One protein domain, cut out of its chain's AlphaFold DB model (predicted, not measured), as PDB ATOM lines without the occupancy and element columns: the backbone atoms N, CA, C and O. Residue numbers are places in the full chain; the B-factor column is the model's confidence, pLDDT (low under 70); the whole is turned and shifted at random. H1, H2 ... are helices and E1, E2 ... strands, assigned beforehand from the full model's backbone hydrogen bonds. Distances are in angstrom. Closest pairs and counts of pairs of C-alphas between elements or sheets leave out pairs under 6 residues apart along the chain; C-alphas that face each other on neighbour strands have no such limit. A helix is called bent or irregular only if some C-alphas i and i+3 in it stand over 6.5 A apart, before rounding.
ATOM      1  N   ILE A 182      63.650  25.877-120.919       86.81
ATOM      2  CA  ILE A 182      63.777  26.722-119.731       86.81
ATOM      3  C   ILE A 182      65.077  27.529-119.807       86.81
ATOM      4  O   ILE A 182      66.179  26.982-119.851       86.81
ATOM      5  N   TRP A 183      64.954  28.857-119.828       86.12
ATOM      6  CA  TRP A 183      66.099  29.763-119.886       86.12
ATOM      7  C   TRP A 183      66.645  30.038-118.478       86.12
ATOM      8  O   TRP A 183      66.202  30.955-117.789       86.12
ATOM      9  N   ILE A 184      67.649  29.262-118.066       85.56
ATOM     10  CA  ILE A 184      68.247  29.327-116.716       85.56
ATOM     11  C   ILE A 184      68.858  30.707-116.405       85.56
ATOM     12  O   ILE A 184      68.884  31.131-115.257       85.56
ATOM     13  N   LYS A 185      69.300  31.462-117.421       87.94
ATOM     14  CA  LYS A 185      69.877  32.808-117.237       87.94
ATOM     15  C   LYS A 185      68.823  33.906-117.004       87.94
ATOM     16  O   LYS A 185      69.158  35.085-117.054       87.94
ATOM     17  N   ASN A 186      67.548  33.553-116.827       86.81
ATOM     18  CA  ASN A 186      66.480  34.522-116.599       86.81
ATOM     19  C   ASN A 186      66.582  35.026-115.146       86.81
ATOM     20  O   ASN A 186      66.457  34.213-114.228       86.81
ATOM     21  N   PRO A 187      66.770  36.340-114.906       85.44
ATOM     22  CA  PRO A 187      66.914  36.868-113.551       85.44
ATOM     23  C   PRO A 187      65.678  36.616-112.676       85.44
ATOM     24  O   PRO A 187      65.822  36.415-111.473       85.44
ATOM     25  N   TYR A 188      64.475  36.569-113.258       86.38
ATOM     26  CA  TYR A 188      63.248  36.277-112.515       86.38
ATOM     27  C   TYR A 188      63.176  34.815-112.072       86.38
ATOM     28  O   TYR A 188      62.758  34.534-110.953       86.38
ATOM     29  N   LEU A 189      63.632  33.895-112.925       87.31
ATOM     30  CA  LEU A 189      63.700  32.472-112.602       87.31
ATOM     31  C   LEU A 189      64.726  32.207-111.497       87.31
ATOM     32  O   LEU A 189      64.431  31.491-110.547       87.31
ATOM     33  N   ILE A 190      65.907  32.827-111.593       87.25
ATOM     34  CA  ILE A 190      66.946  32.735-110.559       87.25
ATOM     35  C   ILE A 190      66.402  33.257-109.228       87.25
ATOM     36  O   ILE A 190      66.486  32.556-108.225       87.25
ATOM     37  N   ARG A 191      65.765  34.435-109.230       86.31
ATOM     38  CA  ARG A 191      65.152  35.013-108.028       86.31
ATOM     39  C   ARG A 191      64.093  34.086-107.426       86.31
ATOM     40  O   ARG A 191      64.035  33.934-106.209       86.31
ATOM     41  N   GLU A 192      63.264  33.456-108.257       85.38
ATOM     42  CA  GLU A 192      62.239  32.522-107.786       85.38
ATOM     43  C   GLU A 192      62.854  31.245-107.196       85.38
ATOM     44  O   GLU A 192      62.405  30.782-106.148       85.38
ATOM     45  N   ILE A 193      63.928  30.714-107.781       84.69
ATOM     46  CA  ILE A 193      64.669  29.573-107.224       84.69
ATOM     47  C   ILE A 193      65.330  29.953-105.888       84.69
ATOM     48  O   ILE A 193      65.243  29.203-104.916       84.69
ATOM     49  N   GLU A 194      65.949  31.132-105.806       84.62
ATOM     50  CA  GLU A 194      66.606  31.638-104.593       84.62
ATOM     51  C   GLU A 194      65.623  32.004-103.481       84.62
ATOM     52  O   GLU A 194      65.973  31.944-102.300       84.62
ATOM     53  N   SER A 195      64.369  32.307-103.832       81.19
ATOM     54  CA  SER A 195      63.310  32.618-102.868       81.19
ATOM     55  C   SER A 195      63.026  31.485-101.877       81.19
ATOM     56  O   SER A 195      62.306  31.694-100.903       81.19
ATOM     57  N   SER A 196      63.587  30.290-102.107       71.62
ATOM     58  CA  SER A 196      63.430  29.114-101.249       71.62
ATOM     59  C   SER A 196      61.968  28.689-101.079       71.62
ATOM     60  O   SER A 196      61.633  27.983-100.134       71.62
ATOM     61  N   LYS A 197      61.083  29.084-102.007       76.19
ATOM     62  CA  LYS A 197      59.691  28.601-102.057       76.19
ATOM     63  C   LYS A 197      59.599  27.100-102.250       76.19
ATOM     64  O   LYS A 197      58.629  26.479-101.822       76.19
ATOM     65  N   PHE A 198      60.609  26.554-102.907       76.25
ATOM     66  CA  PHE A 198      60.782  25.142-103.125       76.25
ATOM     67  C   PHE A 198      62.075  24.728-102.440       76.25
ATOM     68  O   PHE A 198      63.152  25.232-102.772       76.25
ATOM     69  N   PHE A 199      61.964  23.830-101.471       76.44
ATOM     70  CA  PHE A 199      63.126  23.210-100.859       76.44
ATOM     71  C   PHE A 199      62.895  21.716-100.684       76.44
ATOM     72  O   PHE A 199      61.805  21.244-100.343       76.44
ATOM     73  N   GLN A 200      63.961  20.970-100.941       72.75
ATOM     74  CA  GLN A 200      64.027  19.543-100.707       72.75
ATOM     75  C   GLN A 200      64.436  19.309 -99.254       72.75
ATOM     76  O   GLN A 200      65.459  19.820 -98.798       72.75
ATOM     77  N   LEU A 201      63.651  18.523 -98.519       74.38
ATOM     78  CA  LEU A 201      64.054  18.099 -97.183       74.38
ATOM     79  C   LEU A 201      65.209  17.098 -97.296       74.38
ATOM     80  O   LEU A 201      65.160  16.169 -98.108       74.38
ATOM     81  N   SER A 202      66.248  17.303 -96.481       63.75
ATOM     82  CA  SER A 202      67.390  16.390 -96.403       63.75
ATOM     83  C   SER A 202      66.895  14.982 -96.069       63.75
ATOM     84  O   SER A 202      66.127  14.788 -95.125       63.75
ATOM     85  N   GLN A 203      67.282  14.012 -96.896       64.19
ATOM     86  CA  GLN A 203      66.775  12.650 -96.804       64.19
ATOM     87  C   GLN A 203      67.399  11.918 -95.614       64.19
ATOM     88  O   GLN A 203      68.618  11.803 -95.498       64.19
ATOM     89  N   LEU A 204      66.546  11.332 -94.777       61.53
ATOM     90  CA  LEU A 204      66.926  10.171 -93.977       61.53
ATOM     91  C   LEU A 204      67.020   8.945 -94.905       61.53
ATOM     92  O   LEU A 204      66.244   8.845 -95.862       61.53
ATOM     93  N   PRO A 205      67.930   7.989 -94.641       60.53
ATOM     94  CA  PRO A 205      68.034   6.782 -95.451       60.53
ATOM     95  C   PRO A 205      66.683   6.051 -95.495       60.53
ATOM     96  O   PRO A 205      66.040   5.853 -94.465       60.53
ATOM     97  N   ASN A 206      66.266   5.643 -96.699       66.50
ATOM     98  CA  ASN A 206      65.008   4.939 -96.998       66.50
ATOM     99  C   ASN A 206      63.707   5.758 -96.883       66.50
ATOM    100  O   ASN A 206      62.627   5.166 -96.844       66.50
ATOM    101  N   GLN A 207      63.770   7.092 -96.852       72.50
ATOM    102  CA  GLN A 207      62.568   7.926 -96.926       72.50
ATOM    103  C   GLN A 207      62.283   8.417 -98.352       72.50
ATOM    104  O   GLN A 207      63.214   8.634 -99.129       72.50
ATOM    105  N   PRO A 208      60.997   8.595 -98.716       69.81
ATOM    106  CA  PRO A 208      60.644   9.189 -99.994       69.81
ATOM    107  C   PRO A 208      61.174  10.623-100.077       69.81
ATOM    108  O   PRO A 208      61.141  11.375 -99.099       69.81
ATOM    109  N   LEU A 209      61.620  11.006-101.274       73.06
ATOM    110  CA  LEU A 209      61.956  12.389-101.584       73.06
ATOM    111  C   LEU A 209      60.761  13.285-101.237       73.06
ATOM    112  O   LEU A 209      59.680  13.132-101.803       73.06
ATOM    113  N   THR A 210      60.966  14.209-100.299       75.81
ATOM    114  CA  THR A 210      59.937  15.163 -99.884       75.81
ATOM    115  C   THR A 210      60.345  16.556-100.332       75.81
ATOM    116  O   THR A 210      61.356  17.096 -99.880       75.81
ATOM    117  N   VAL A 211      59.544  17.123-101.230       74.19
ATOM    118  CA  VAL A 211      59.672  18.505-101.698       74.19
ATOM    119  C   VAL A 211      58.579  19.321-101.027       74.19
ATOM    120  O   VAL A 211      57.404  18.954-101.086       74.19
ATOM    121  N   VAL A 212      58.961  20.410-100.365       79.44
ATOM    122  CA  VAL A 212      58.018  21.329 -99.728       79.44
ATOM    123  C   VAL A 212      57.856  22.545-100.622       79.44
ATOM    124  O   VAL A 212      58.835  23.194-100.986       79.44
ATOM    125  N   PHE A 213      56.603  22.847-100.954       79.75
ATOM    126  CA  PHE A 213      56.223  24.091-101.605       79.75
ATOM    127  C   PHE A 213      55.554  25.001-100.585       79.75
ATOM    128  O   PHE A 213      54.480  24.689-100.064       79.75
ATOM    129  N   THR A 214      56.180  26.135-100.300       73.81
ATOM    130  CA  THR A 214      55.539  27.183 -99.517       73.81
ATOM    131  C   THR A 214      54.865  28.155-100.464       73.81
ATOM    132  O   THR A 214      55.540  28.882-101.195       73.81
ATOM    133  N   ALA A 215      53.537  28.224-100.391       67.06
ATOM    134  CA  ALA A 215      52.769  29.331-100.945       67.06
ATOM    135  C   ALA A 215      53.005  30.582-100.081       67.06
ATOM    136  O   ALA A 215      52.136  31.020 -99.329       67.06
ATOM    137  N   SER A 216      54.230  31.111-100.097       60.62
ATOM    138  CA  SER A 216      54.494  32.420 -99.524       60.62
ATOM    139  C   SER A 216      54.002  33.461-100.523       60.62
ATOM    140  O   SER A 216      54.416  33.477-101.685       60.62
ATOM    141  N   ASN A 217      53.090  34.324-100.071       54.72
ATOM    142  CA  ASN A 217      52.718  35.538-100.789       54.72
ATOM    143  C   ASN A 217      53.933  36.465-100.792       54.72
ATOM    144  O   ASN A 217      54.049  37.376 -99.974       54.72
ATOM    145  N   LEU A 218      54.889  36.197-101.674       53.91
ATOM    146  CA  LEU A 218      55.935  37.149-101.979       53.91
ATOM    147  C   LEU A 218      55.241  38.286-102.728       53.91
ATOM    148  O   LEU A 218      54.928  38.174-103.910       53.91
ATOM    149  N   ASN A 219      54.926  39.343-101.976       49.72
ATOM    150  CA  ASN A 219      54.380  40.603-102.464       49.72
ATOM    151  C   ASN A 219      55.395  41.260-103.411       49.72
ATOM    152  O   ASN A 219      56.080  42.220-103.053       49.72
ATOM    153  N   TYR A 220      55.492  40.758-104.640       53.62
ATOM    154  CA  TYR A 220      56.308  41.369-105.684       53.62
ATOM    155  C   TYR A 220      55.736  42.706-106.170       53.62
ATOM    156  O   TYR A 220      56.421  43.421-106.889       53.62
ATOM    157  N   SER A 221      54.566  43.127-105.667       48.25
ATOM    158  CA  SER A 221      54.000  44.465-105.895       48.25
ATOM    159  C   SER A 221      54.856  45.621-105.355       48.25
ATOM    160  O   SER A 221      54.463  46.773-105.502       48.25
ATOM    161  N   THR A 222      55.974  45.338-104.679       49.59
ATOM    162  CA  THR A 222      56.873  46.364-104.115       49.59
ATOM    163  C   THR A 222      58.122  46.583-104.975       49.59
ATOM    164  O   THR A 222      58.874  47.525-104.744       49.59
ATOM    165  N   ILE A 223      58.350  45.738-105.982       51.38
ATOM    166  CA  ILE A 223      59.413  45.934-106.967       51.38
ATOM    167  C   ILE A 223      58.721  46.436-108.231       51.38
ATOM    168  O   ILE A 223      57.688  45.900-108.611       51.38
ATOM    169  N   ASN A 224      59.259  47.479-108.858       49.53
ATOM    170  CA  ASN A 224      58.727  48.151-110.053       49.53
ATOM    171  C   ASN A 224      58.684  47.261-111.324       49.53
ATOM    172  O   ASN A 224      58.804  47.767-112.439       49.53
ATOM    173  N   ASP A 225      58.553  45.946-111.172       59.88
ATOM    174  CA  ASP A 225      58.600  44.960-112.238       59.88
ATOM    175  C   ASP A 225      57.190  44.788-112.820       59.88
ATOM    176  O   ASP A 225      56.264  44.300-112.173       59.88
ATOM    177  N   SER A 226      57.027  45.197-114.076       66.38
ATOM    178  CA  SER A 226      55.802  45.113-114.877       66.38
ATOM    179  C   SER A 226      55.456  43.678-115.311       66.38
ATOM    180  O   SER A 226      55.097  43.454-116.468       66.38
ATOM    181  N   LEU A 227      55.632  42.686-114.437       72.62
ATOM    182  CA  LEU A 227      55.326  41.292-114.746       72.62
ATOM    183  C   LEU A 227      53.828  41.030-114.594       72.62
ATOM    184  O   LEU A 227      53.223  41.390-113.581       72.62
ATOM    185  N   SER A 228      53.229  40.373-115.586       81.69
ATOM    186  CA  SER A 228      51.851  39.918-115.447       81.69
ATOM    187  C   SER A 228      51.772  38.745-114.465       81.69
ATOM    188  O   SER A 228      52.735  38.001-114.269       81.69
ATOM    189  N   GLN A 229      50.596  38.542-113.869       80.06
ATOM    190  CA  GLN A 229      50.350  37.376-113.017       80.06
ATOM    191  C   GLN A 229      50.610  36.053-113.764       80.06
ATOM    192  O   GLN A 229      51.151  35.118-113.183       80.06
ATOM    193  N   GLN A 230      50.278  35.994-115.058       80.75
ATOM    194  CA  GLN A 230      50.487  34.802-115.886       80.75
ATOM    195  C   GLN A 230      51.973  34.492-116.084       80.75
ATOM    196  O   GLN A 230      52.379  33.333-116.012       80.75
ATOM    197  N   ASP A 231      52.799  35.520-116.284       83.81
ATOM    198  CA  ASP A 231      54.248  35.340-116.408       83.81
ATOM    199  C   ASP A 231      54.849  34.832-115.098       83.81
ATOM    200  O   ASP A 231      55.734  33.979-115.104       83.81
ATOM    201  N   TYR A 232      54.334  35.312-113.965       83.62
ATOM    202  CA  TYR A 232      54.761  34.850-112.650       83.62
ATOM    203  C   TYR A 232      54.408  33.374-112.402       83.62
ATOM    204  O   TYR A 232      55.257  32.606-111.943       83.62
ATOM    205  N   GLU A 233      53.186  32.957-112.735       84.81
ATOM    206  CA  GLU A 233      52.762  31.554-112.642       84.81
ATOM    207  C   GLU A 233      53.648  30.652-113.517       84.81
ATOM    208  O   GLU A 233      54.128  29.616-113.052       84.81
ATOM    209  N   LEU A 234      53.959  31.093-114.739       88.31
ATOM    210  CA  LEU A 234      54.862  30.379-115.639       88.31
ATOM    211  C   LEU A 234      56.288  30.286-115.079       88.31
ATOM    212  O   LEU A 234      56.882  29.211-115.105       88.31
ATOM    213  N   ILE A 235      56.841  31.374-114.538       88.19
ATOM    214  CA  ILE A 235      58.183  31.379-113.929       88.19
ATOM    215  C   ILE A 235      58.234  30.451-112.713       88.19
ATOM    216  O   ILE A 235      59.205  29.718-112.536       88.19
ATOM    217  N   THR A 236      57.177  30.443-111.903       87.50
ATOM    218  CA  THR A 236      57.051  29.554-110.743       87.50
ATOM    219  C   THR A 236      57.020  28.090-111.180       87.50
ATOM    220  O   THR A 236      57.715  27.249-110.606       87.50
ATOM    221  N   LEU A 237      56.268  27.777-112.239       89.25
ATOM    222  CA  LEU A 237      56.216  26.440-112.824       89.25
ATOM    223  C   LEU A 237      57.571  26.024-113.420       89.25
ATOM    224  O   LEU A 237      58.022  24.901-113.198       89.25
ATOM    225  N   GLN A 238      58.256  26.930-114.119       90.38
ATOM    226  CA  GLN A 238      59.607  26.706-114.641       90.38
ATOM    227  C   GLN A 238      60.614  26.441-113.515       90.38
ATOM    228  O   GLN A 238      61.418  25.519-113.629       90.38
ATOM    229  N   ALA A 239      60.545  27.201-112.418       88.25
ATOM    230  CA  ALA A 239      61.399  27.006-111.247       88.25
ATOM    231  C   ALA A 239      61.199  25.612-110.642       88.25
ATOM    232  O   ALA A 239      62.176  24.903-110.392       88.25
ATOM    233  N   LEU A 240      59.940  25.194-110.473       87.06
ATOM    234  CA  LEU A 240      59.597  23.863-109.978       87.06
ATOM    235  C   LEU A 240      60.159  22.763-110.885       87.06
ATOM    236  O   LEU A 240      60.807  21.838-110.398       87.06
ATOM    237  N   VAL A 241      59.935  22.860-112.197       89.50
ATOM    238  CA  VAL A 241      60.417  21.849-113.147       89.50
ATOM    239  C   VAL A 241      61.940  21.789-113.178       89.50
ATOM    240  O   VAL A 241      62.481  20.690-113.143       89.50
ATOM    241  N   CYS A 242      62.639  22.925-113.134       88.25
ATOM    242  CA  CYS A 242      64.099  22.938-113.018       88.25
ATOM    243  C   CYS A 242      64.592  22.167-111.792       88.25
ATOM    244  O   CYS A 242      65.526  21.376-111.898       88.25
ATOM    245  N   GLN A 243      63.973  22.376-110.630       85.25
ATOM    246  CA  GLN A 243      64.382  21.673-109.418       85.25
ATOM    247  C   GLN A 243      64.083  20.172-109.477       85.25
ATOM    248  O   GLN A 243      64.907  19.374-109.038       85.25
ATOM    249  N   LEU A 244      62.938  19.775-110.041       85.62
ATOM    250  CA  LEU A 244      62.596  18.362-110.233       85.62
ATOM    251  C   LEU A 244      63.519  17.677-111.248       85.62
ATOM    252  O   LEU A 244      63.900  16.523-111.053       85.62
ATOM    253  N   ASP A 245      63.911  18.379-112.309       86.19
ATOM    254  CA  ASP A 245      64.837  17.857-113.314       86.19
ATOM    255  C   ASP A 245      66.200  17.555-112.693       86.19
ATOM    256  O   ASP A 245      66.708  16.449-112.877       86.19
ATOM    257  N   VAL A 246      66.726  18.478-111.880       84.38
ATOM    258  CA  VAL A 246      67.983  18.293-111.135       84.38
ATOM    259  C   VAL A 246      67.856  17.196-110.077       84.38
ATOM    260  O   VAL A 246      68.742  16.362-109.956       84.38
ATOM    261  N   ALA A 247      66.751  17.144-109.329       80.00
ATOM    262  CA  ALA A 247      66.552  16.131-108.288       80.00
ATOM    263  C   ALA A 247      66.392  14.700-108.837       80.00
ATOM    264  O   ALA A 247      66.456  13.737-108.073       80.00
ATOM    265  N   THR A 248      66.129  14.561-110.139       77.69
ATOM    266  CA  THR A 248      65.967  13.266-110.811       77.69
ATOM    267  C   THR A 248      67.155  12.877-111.690       77.69
ATOM    268  O   THR A 248      67.097  11.810-112.300       77.69
ATOM    269  N   GLU A 249      68.177  13.731-111.839       69.12
ATOM    270  CA  GLU A 249      69.470  13.367-112.452       69.12
ATOM    271  C   GLU A 249      70.305  12.461-111.540       69.12
ATOM    272  O   GLU A 249      70.908  11.520-112.108       69.12
TER     273      GLU A 249
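What this domain is: This is residues 182 to 249 of the 249 residues of the protein "Hypothetical protein" of Rotaria sp. Silwood1 (UniProt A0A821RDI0). A long helix, H2, runs beside a narrow two-stranded hairpin of E1 and E2, and a short helix, H1, packs on H2 at a steep angle. Residues 203 to 208, at the turn of the hairpin, stick out at one end of the long axis, while at the other end the long loop of residues 214 to 228 swings away from the hairpin and comes back to the beginning of H2. The 68 printed residues hold two named helices and two named strands in the order H1, E1, E2, H2, and the strands make one antiparallel sheet in the order E1, E2. The class is mostly helix, though under half of the residues, 33 of the 68, are in named elements. The whole is elongated, with spans of 45 by 24 by 17 A, and only just loose, close to compact, with a radius of gyration of the C-alphas of 13.5 A.

How they stand to each other: The sheet has two strands, E1 of residues 198 to 200 and E2 of residues 211 to 213, which form a hairpin. They are antiparallel, with 159 degrees between their N-to-C directions. The C-alphas of Gln 200 and Val 211 face each other at 4.6 A, and those of Phe 198 and Phe 213 at 4.9 A. Across the pair, N 199 and O 212 are within hydrogen-bond range at 3.2 A, and N 212 and O 199 at 3.0 A. The longest helix is H2, residues 229 to 247, and its residues 236 to 247 make the pairs of C-alphas within 10 A of the sheet, 10 with E1 and 5 with E2. The closest C-alphas of E1 and H2 are those of Phe 198 and Leu 240, 7.1 A apart. E2 and H2 are near each other, with 5 pairs of C-alphas within 10 A and no pair within 8 A. The other helix is H1, residues 187 to 194, and H2 touches it with residues 235 to 239 alone. The closest C-alphas of these helices are those of Leu 189 and Ile 235, 5.8 A apart. Their lines stand at a steep tilt of 54 degrees, and they run the same way. H1 and E2 are apart. In H1 and H2 every O i to N i+4 pair is within hydrogen-bond range, and neither helix is bent.

Where its parts are: E1 measures 6.9 A from its first to its last C-alpha, from C-alpha 198 at (60.782, 25.142, -103.125) to C-alpha 200. E2 measures 6.6 A from C-alpha 211 to C-alpha 213. H2, with 19 residues, measures 27.1 A and ends with C-alpha 247 at (66.552, 16.131, -108.288). H1, with 8 residues, measures 10.4 A and begins with C-alpha 187 at (66.914, 36.868, -113.551).

The domain as a whole: The two C-alphas farthest apart are those of Asn 206 and Asn 224, at 45.6 A. The printed part runs from residue 182 to residue 249, the chain's last residue, and has no cut. Its first and last C-alphas, those of Ile 182 and Glu 249, are 16.2 A apart. The link from H1 to E1 is tight, with 3 residues, and the link from E1 to E2 is short, with 10. The link from E2 to H2 is long, with 15 residues, 214 to 228. Residues 203 to 208 stand free. The mean pLDDT of the printed part is 75.9, and 19 residues are under 70: residues 202 to 206, residue 208, residues 215 to 226 and residue 249.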